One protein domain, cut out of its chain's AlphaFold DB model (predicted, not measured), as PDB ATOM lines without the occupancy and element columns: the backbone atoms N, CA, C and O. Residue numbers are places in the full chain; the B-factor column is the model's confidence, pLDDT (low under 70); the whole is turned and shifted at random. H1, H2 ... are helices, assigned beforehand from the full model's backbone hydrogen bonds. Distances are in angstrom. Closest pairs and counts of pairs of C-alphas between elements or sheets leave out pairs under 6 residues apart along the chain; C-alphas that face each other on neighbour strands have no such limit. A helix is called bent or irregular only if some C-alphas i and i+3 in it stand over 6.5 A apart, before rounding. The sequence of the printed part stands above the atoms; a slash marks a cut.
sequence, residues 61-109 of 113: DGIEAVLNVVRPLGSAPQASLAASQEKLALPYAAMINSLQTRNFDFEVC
ATOM      1  N   ASP A  61     -49.059 -28.331  22.542       94.69
ATOM      2  CA  ASP A  61     -49.593 -27.492  21.474       94.69
ATOM      3  C   ASP A  61     -48.594 -27.357  20.313       94.69
ATOM      4  O   ASP A  61     -47.412 -27.075  20.480       94.69
ATOM      5  N   GLY A  62     -49.083 -27.570  19.091       94.12
ATOM      6  CA  GLY A  62     -48.277 -27.450  17.873       94.12
ATOM      7  C   GLY A  62     -47.432 -28.677  17.511       94.12
ATOM      8  O   GLY A  62     -47.025 -28.777  16.352       94.12
ATOM      9  N   ILE A  63     -47.237 -29.655  18.406       96.25
ATOM     10  CA  ILE A  63     -46.444 -30.864  18.101       96.25
ATOM     11  C   ILE A  63     -47.056 -31.662  16.943       96.25
ATOM     12  O   ILE A  63     -46.362 -31.975  15.973       96.25
ATOM     13  N   GLU A  64     -48.369 -31.915  16.968       95.88
ATOM     14  CA  GLU A  64     -49.049 -32.612  15.865       95.88
ATOM     15  C   GLU A  64     -49.041 -31.812  14.558       95.88
ATOM     16  O   GLU A  64     -48.936 -32.387  13.474       95.88
ATOM     17  N   ALA A  65     -49.086 -30.477  14.628       96.75
ATOM     18  CA  ALA A  65     -48.987 -29.642  13.434       96.75
ATOM     19  C   ALA A  65     -47.623 -29.817  12.744       96.75
ATOM     20  O   ALA A  65     -47.564 -29.974  11.525       96.75
ATOM     21  N   VAL A  66     -46.534 -29.865  13.519       95.69
ATOM     22  CA  VAL A  66     -45.183 -30.117  12.997       95.69
ATOM     23  C   VAL A  66     -45.052 -31.546  12.470       95.69
ATOM     24  O   VAL A  66     -44.520 -31.751  11.376       95.69
ATOM     25  N   LEU A  67     -45.573 -32.539  13.193       95.25
ATOM     26  CA  LEU A  67     -45.569 -33.935  12.747       95.25
ATOM     27  C   LEU A  67     -46.293 -34.109  11.406       95.25
ATOM     28  O   LEU A  67     -45.796 -34.820  10.533       95.25
ATOM     29  N   ASN A  68     -47.406 -33.409  11.188       95.62
ATOM     30  CA  ASN A  68     -48.132 -33.432   9.915       95.62
ATOM     31  C   ASN A  68     -47.332 -32.845   8.741       95.62
ATOM     32  O   ASN A  68     -47.565 -33.238   7.600       95.62
ATOM     33  N   VAL A  69     -46.374 -31.952   9.002       95.44
ATOM     34  CA  VAL A  69     -45.443 -31.440   7.980       95.44
ATOM     35  C   VAL A  69     -44.310 -32.429   7.718       95.44
ATOM     36  O   VAL A  69     -43.901 -32.608   6.575       95.44
ATOM     37  N   VAL A  70     -43.796 -33.078   8.764       94.56
ATOM     38  CA  VAL A  70     -42.610 -33.941   8.680       94.56
ATOM     39  C   VAL A  70     -42.930 -35.339   8.151       94.56
ATOM     40  O   VAL A  70     -42.171 -35.863   7.337       94.56
ATOM     41  N   ARG A  71     -44.039 -35.955   8.579       93.25
ATOM     42  CA  ARG A  71     -44.423 -37.327   8.187       93.25
ATOM     43  C   ARG A  71     -44.443 -37.531   6.659       93.25
ATOM     44  O   ARG A  71     -43.872 -38.526   6.206       93.25
ATOM     45  N   PRO A  72     -45.005 -36.615   5.842       93.69
ATOM     46  CA  PRO A  72     -45.015 -36.760   4.385       93.69
ATOM     47  C   PRO A  72     -43.638 -36.655   3.727       93.69
ATOM     48  O   PRO A  72     -43.476 -37.138   2.609       93.69
ATOM     49  N   LEU A  73     -42.651 -36.033   4.386       90.81
ATOM     50  CA  LEU A  73     -41.311 -35.876   3.810       90.81
ATOM     51  C   LEU A  73     -40.614 -37.224   3.617       90.81
ATOM     52  O   LEU A  73     -39.750 -37.317   2.751       90.81
ATOM     53  N   GLY A  74     -41.034 -38.256   4.360       72.62
ATOM     54  CA  GLY A  74     -40.562 -39.627   4.211       72.62
ATOM     55  C   GLY A  74     -39.088 -39.792   4.587       72.62
ATOM     56  O   GLY A  74     -38.213 -39.027   4.197       72.62
ATOM     57  N   SER A  75     -38.767 -40.822   5.366       77.19
ATOM     58  CA  SER A  75     -37.369 -41.141   5.670       77.19
ATOM     59  C   SER A  75     -37.223 -42.514   6.304       77.19
ATOM     60  O   SER A  75     -38.182 -43.047   6.863       77.19
ATOM     61  N   ALA A  76     -36.003 -43.054   6.286       90.25
ATOM     62  CA  ALA A  76     -35.672 -44.230   7.077       90.25
ATOM     63  C   ALA A  76     -35.931 -43.967   8.581       90.25
ATOM     64  O   ALA A  76     -35.543 -42.908   9.084       90.25
ATOM     65  N   PRO A  77     -36.543 -44.916   9.314       94.94
ATOM     66  CA  PRO A  77     -36.815 -44.781  10.746       94.94
ATOM     67  C   PRO A  77     -35.519 -44.926  11.561       94.94
ATOM     68  O   PRO A  77     -35.158 -46.021  11.993       94.94
ATOM     69  N   GLN A  78     -34.797 -43.822  11.754       96.00
ATOM     70  CA  GLN A  78     -33.463 -43.801  12.365       96.00
ATOM     71  C   GLN A  78     -33.492 -43.550  13.876       96.00
ATOM     72  O   GLN A  78     -32.691 -44.134  14.602       96.00
ATOM     73  N   ALA A  79     -34.402 -42.701  14.354       96.75
ATOM     74  CA  ALA A  79     -34.466 -42.285  15.753       96.75
ATOM     75  C   ALA A  79     -35.914 -42.195  16.247       96.75
ATOM     76  O   ALA A  79     -36.831 -41.948  15.464       96.75
ATOM     77  N   SER A  80     -36.105 -42.424  17.546       96.19
ATOM     78  CA  SER A  80     -37.424 -42.443  18.184       96.19
ATOM     79  C   SER A  80     -37.900 -41.047  18.566       96.19
ATOM     80  O   SER A  80     -37.114 -40.211  19.022       96.19
ATOM     81  N   LEU A  81     -39.208 -40.845  18.450       95.25
ATOM     82  CA  LEU A  81     -39.900 -39.757  19.119       95.25
ATOM     83  C   LEU A  81     -40.165 -40.155  20.580       95.25
ATOM     84  O   LEU A  81     -40.600 -41.278  20.845       95.25
ATOM     85  N   ALA A  82     -39.893 -39.267  21.534       94.12
ATOM     86  CA  ALA A  82     -40.163 -39.555  22.937       94.12
ATOM     87  C   ALA A  82     -41.666 -39.749  23.198       94.12
ATOM     88  O   ALA A  82     -42.516 -39.185  22.510       94.12
ATOM     89  N   ALA A  83     -41.982 -40.603  24.179       94.69
ATOM     90  CA  ALA A  83     -43.349 -40.992  24.553       94.69
ATOM     91  C   ALA A  83     -44.227 -41.545  23.403       94.69
ATOM     92  O   ALA A  83     -45.446 -41.621  23.529       94.69
ATOM     93  N   SER A  84     -43.613 -41.987  22.301       92.62
ATOM     94  CA  SER A  84     -44.282 -42.562  21.135       92.62
ATOM     95  C   SER A  84     -43.567 -43.834  20.666       92.62
ATOM     96  O   SER A  84     -42.420 -44.098  21.024       92.62
ATOM     97  N   GLN A  85     -44.256 -44.647  19.864       92.56
ATOM     98  CA  GLN A  85     -43.655 -45.777  19.140       92.56
ATOM     99  C   GLN A  85     -43.171 -45.370  17.734       92.56
ATOM    100  O   GLN A  85     -42.632 -46.191  16.993       92.56
ATOM    101  N   GLU A  86     -43.378 -44.108  17.352       93.62
ATOM    102  CA  GLU A  86     -42.995 -43.553  16.057       93.62
ATOM    103  C   GLU A  86     -41.476 -43.334  15.961       93.62
ATOM    104  O   GLU A  86     -40.804 -42.941  16.921       93.62
ATOM    105  N   LYS A  87     -40.929 -43.572  14.764       95.69
ATOM    106  CA  LYS A  87     -39.541 -43.264  14.410       95.69
ATOM    107  C   LYS A  87     -39.493 -42.411  13.153       95.69
ATOM    108  O   LYS A  87     -40.233 -42.660  12.208       95.69
ATOM    109  N   LEU A  88     -38.559 -41.467  13.127       95.31
ATOM    110  CA  LEU A  88     -38.334 -40.540  12.018       95.31
ATOM    111  C   LEU A  88     -36.851 -40.545  11.616       95.31
ATOM    112  O   LEU A  88     -36.012 -41.170  12.278       95.31
ATOM    113  N   ALA A  89     -36.509 -39.833  10.540       95.94
ATOM    114  CA  ALA A  89     -35.121 -39.472  10.266       95.94
ATOM    115  C   ALA A  89     -34.529 -38.739  11.471       95.94
ATOM    116  O   ALA A  89     -35.196 -37.921  12.111       95.94
ATOM    117  N   LEU A  90     -33.250 -39.006  11.734       95.94
ATOM    118  CA  LEU A  90     -32.519 -38.479  12.882       95.94
ATOM    119  C   LEU A  90     -32.698 -36.963  13.099       95.94
ATOM    120  O   LEU A  90     -33.047 -36.591  14.220       95.94
ATOM    121  N   PRO A  91     -32.536 -36.081  12.087       96.06
ATOM    122  CA  PRO A  91     -32.711 -34.643  12.296       96.06
ATOM    123  C   PRO A  91     -34.136 -34.258  12.713       96.06
ATOM    124  O   PRO A  91     -34.307 -33.379  13.553       96.06
ATOM    125  N   TYR A  92     -35.160 -34.928  12.179       96.44
ATOM    126  CA  TYR A  92     -36.547 -34.610  12.508       96.44
ATOM    127  C   TYR A  92     -36.953 -35.118  13.887       96.44
ATOM    128  O   TYR A  92     -37.613 -34.393  14.626       96.44
ATOM    129  N   ALA A  93     -36.515 -36.322  14.266       96.31
ATOM    130  CA  ALA A  93     -36.719 -36.825  15.621       96.31
ATOM    131  C   ALA A  93     -36.051 -35.901  16.654       96.31
ATOM    132  O   ALA A  93     -36.677 -35.539  17.645       96.31
ATOM    133  N   ALA A  94     -34.814 -35.458  16.394       96.94
ATOM    134  CA  ALA A  94     -34.109 -34.518  17.264       96.94
ATOM    135  C   ALA A  94     -34.843 -33.172  17.380       96.94
ATOM    136  O   ALA A  94     -35.030 -32.668  18.486       96.94
ATOM    137  N   MET A  95     -35.306 -32.619  16.254       96.88
ATOM    138  CA  MET A  95     -36.076 -31.375  16.229       96.88
ATOM    139  C   MET A  95     -37.367 -31.492  17.046       96.88
ATOM    140  O   MET A  95     -37.623 -30.649  17.900       96.88
ATOM    141  N   ILE A  96     -38.172 -32.534  16.823       96.81
ATOM    142  CA  ILE A  96     -39.466 -32.661  17.503       96.81
ATOM    143  C   ILE A  96     -39.271 -32.968  18.993       96.81
ATOM    144  O   ILE A  96     -39.928 -32.338  19.813       96.81
ATOM    145  N   ASN A  97     -38.320 -33.830  19.372       97.44
ATOM    146  CA  ASN A  97     -37.977 -34.052  20.784       97.44
ATOM    147  C   ASN A  97     -37.529 -32.743  21.471       97.44
ATOM    148  O   ASN A  97     -37.860 -32.501  22.633       97.44
ATOM    149  N   SER A  98     -36.821 -31.858  20.759       96.75
ATOM    150  CA  SER A  98     -36.472 -30.528  21.272       96.75
ATOM    151  C   SER A  98     -37.706 -29.642  21.471       96.75
ATOM    152  O   SER A  98     -37.832 -29.028  22.528       96.75
ATOM    153  N   LEU A  99     -38.644 -29.622  20.517       96.75
ATOM    154  CA  LEU A  99     -39.903 -28.879  20.653       96.75
ATOM    155  C   LEU A  99     -40.747 -29.392  21.826       96.75
ATOM    156  O   LEU A  99     -41.237 -28.591  22.613       96.75
ATOM    157  N   GLN A 100     -40.851 -30.713  21.991       97.44
ATOM    158  CA  GLN A 100     -41.548 -31.330  23.124       97.44
ATOM    159  C   GLN A 100     -40.922 -30.920  24.461       97.44
ATOM    160  O   GLN A 100     -41.639 -30.587  25.398       97.44
ATOM    161  N   THR A 101     -39.588 -30.897  24.540       97.25
ATOM    162  CA  THR A 101     -38.864 -30.481  25.756       97.25
ATOM    163  C   THR A 101     -39.224 -29.051  26.157       97.25
ATOM    164  O   THR A 101     -39.473 -28.791  27.325       97.25
ATOM    165  N   ARG A 102     -39.299 -28.140  25.181       95.12
ATOM    166  CA  ARG A 102     -39.537 -26.702  25.387       95.12
ATOM    167  C   ARG A 102     -41.013 -26.319  25.472       95.12
ATOM    168  O   ARG A 102     -41.332 -25.138  25.553       95.12
ATOM    169  N   ASN A 103     -41.924 -27.287  25.415       95.19
ATOM    170  CA  ASN A 103     -43.341 -27.006  25.209       95.19
ATOM    171  C   ASN A 103     -43.984 -26.210  26.360       95.19
ATOM    172  O   ASN A 103     -44.923 -25.452  26.134       95.19
ATOM    173  N   PHE A 104     -43.481 -26.388  27.584       94.44
ATOM    174  CA  PHE A 104     -43.978 -25.706  28.784       94.44
ATOM    175  C   PHE A 104     -42.944 -24.786  29.444       94.44
ATOM    176  O   PHE A 104     -43.240 -24.229  30.496       94.44
ATOM    177  N   ASP A 105     -41.762 -24.625  28.836       92.62
ATOM    178  CA  ASP A 105     -40.653 -23.804  29.357       92.62
ATOM    179  C   ASP A 105     -40.275 -24.177  30.810       92.62
ATOM    180  O   ASP A 105     -40.115 -23.328  31.688       92.62
ATOM    181  N   PHE A 106     -40.214 -25.488  31.079       92.38
ATOM    182  CA  PHE A 106     -39.927 -26.069  32.401       92.38
ATOM    183  C   PHE A 106     -38.554 -26.727  32.496       92.38
ATOM    184  O   PHE A 106     -38.142 -27.115  33.588       92.38
ATOM    185  N   GLU A 107     -37.852 -26.870  31.380       86.75
ATOM    186  CA  GLU A 107     -36.531 -27.476  31.365       86.75
ATOM    187  C   GLU A 107     -35.485 -26.618  32.092       86.75
ATOM    188  O   GLU A 107     -35.587 -25.389  32.161       86.75
ATOM    189  N   VAL A 108     -34.426 -27.261  32.593       84.88
ATOM    190  CA  VAL A 108     -33.311 -26.547  33.234       84.88
ATOM    191  C   VAL A 108     -32.740 -25.445  32.330       84.88
ATOM    192  O   VAL A 108     -32.164 -25.708  31.271       84.88
ATOM    193  N   CYS A 109     -32.789 -24.206  32.820       76.00
ATOM    194  CA  CYS A 109     -32.173 -23.042  32.193       76.00
ATOM    195  C   CYS A 109     -30.782 -22.761  32.794       76.00
ATOM    196  O   CYS A 109     -30.669 -22.260  33.908       76.00
TER     197      CYS A 109
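Overview. This is residues 61 to 109 of the 113 residues of an uncharacterized protein of Micrococcaceae bacterium (UniProt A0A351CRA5). Two helices, H1 and H2, lie side by side and run opposite ways as a helical hairpin, joined by a long loop of residues 74 to 89. The loop folds back on itself beside H2, where residues 79 to 80 pair with residues 87 to 88, and after H2 a tail of residues 102 to 109 lengthens the outline. The printed part has 49 residues with two named helices, H1 then H2, and no named strand; its class is all helix, though under half of the residues, 23 of 49, are in named elements. It is compact, with a radius of gyration of the C-alphas of 11.0 A, and elongated, its C-alphas spanning 33 by 19 by 17 A.

Arrangement. H1, residues 63 to 73, and H2, residues 90 to 101, form a helical hairpin. They touch, with 6 pairs of C-alphas within 8 A. Their closest C-alphas, those of Ile 63 and Gln 100, are 7.0 A apart. Their lines stand at a shallow tilt of 7 degrees, opposite ways, and their centres are 11.5 A apart. In the link, residues 79 to 80 pair with residues 87 to 88, antiparallel, in stretches too short to be named strands. In H2 every O i to N i+4 pair is within hydrogen-bond range; in H1 5 of 7 are.

Along the chain. H1 begins at C-alpha 63, at (-46.444, -30.864, 18.101), and measures 16.0 A from first to last C-alpha. It is neither bent nor irregular, but only just: C-alphas 69 and 72 are 6.4 A apart. H2 begins at C-alpha 90, at (-32.519, -38.479, 12.882), ends at C-alpha 101, at (-38.864, -30.481, 25.756), and measures 16.4 A.

Size, cuts and confidence. The two C-alphas farthest apart, those of Gly 74 and Cys 109, are 33.6 A apart. The printed part has no cut, and the link from H1 to H2, 16 residues, is long. The mean pLDDT of the printed part is 93.6, and no printed residue is under 70.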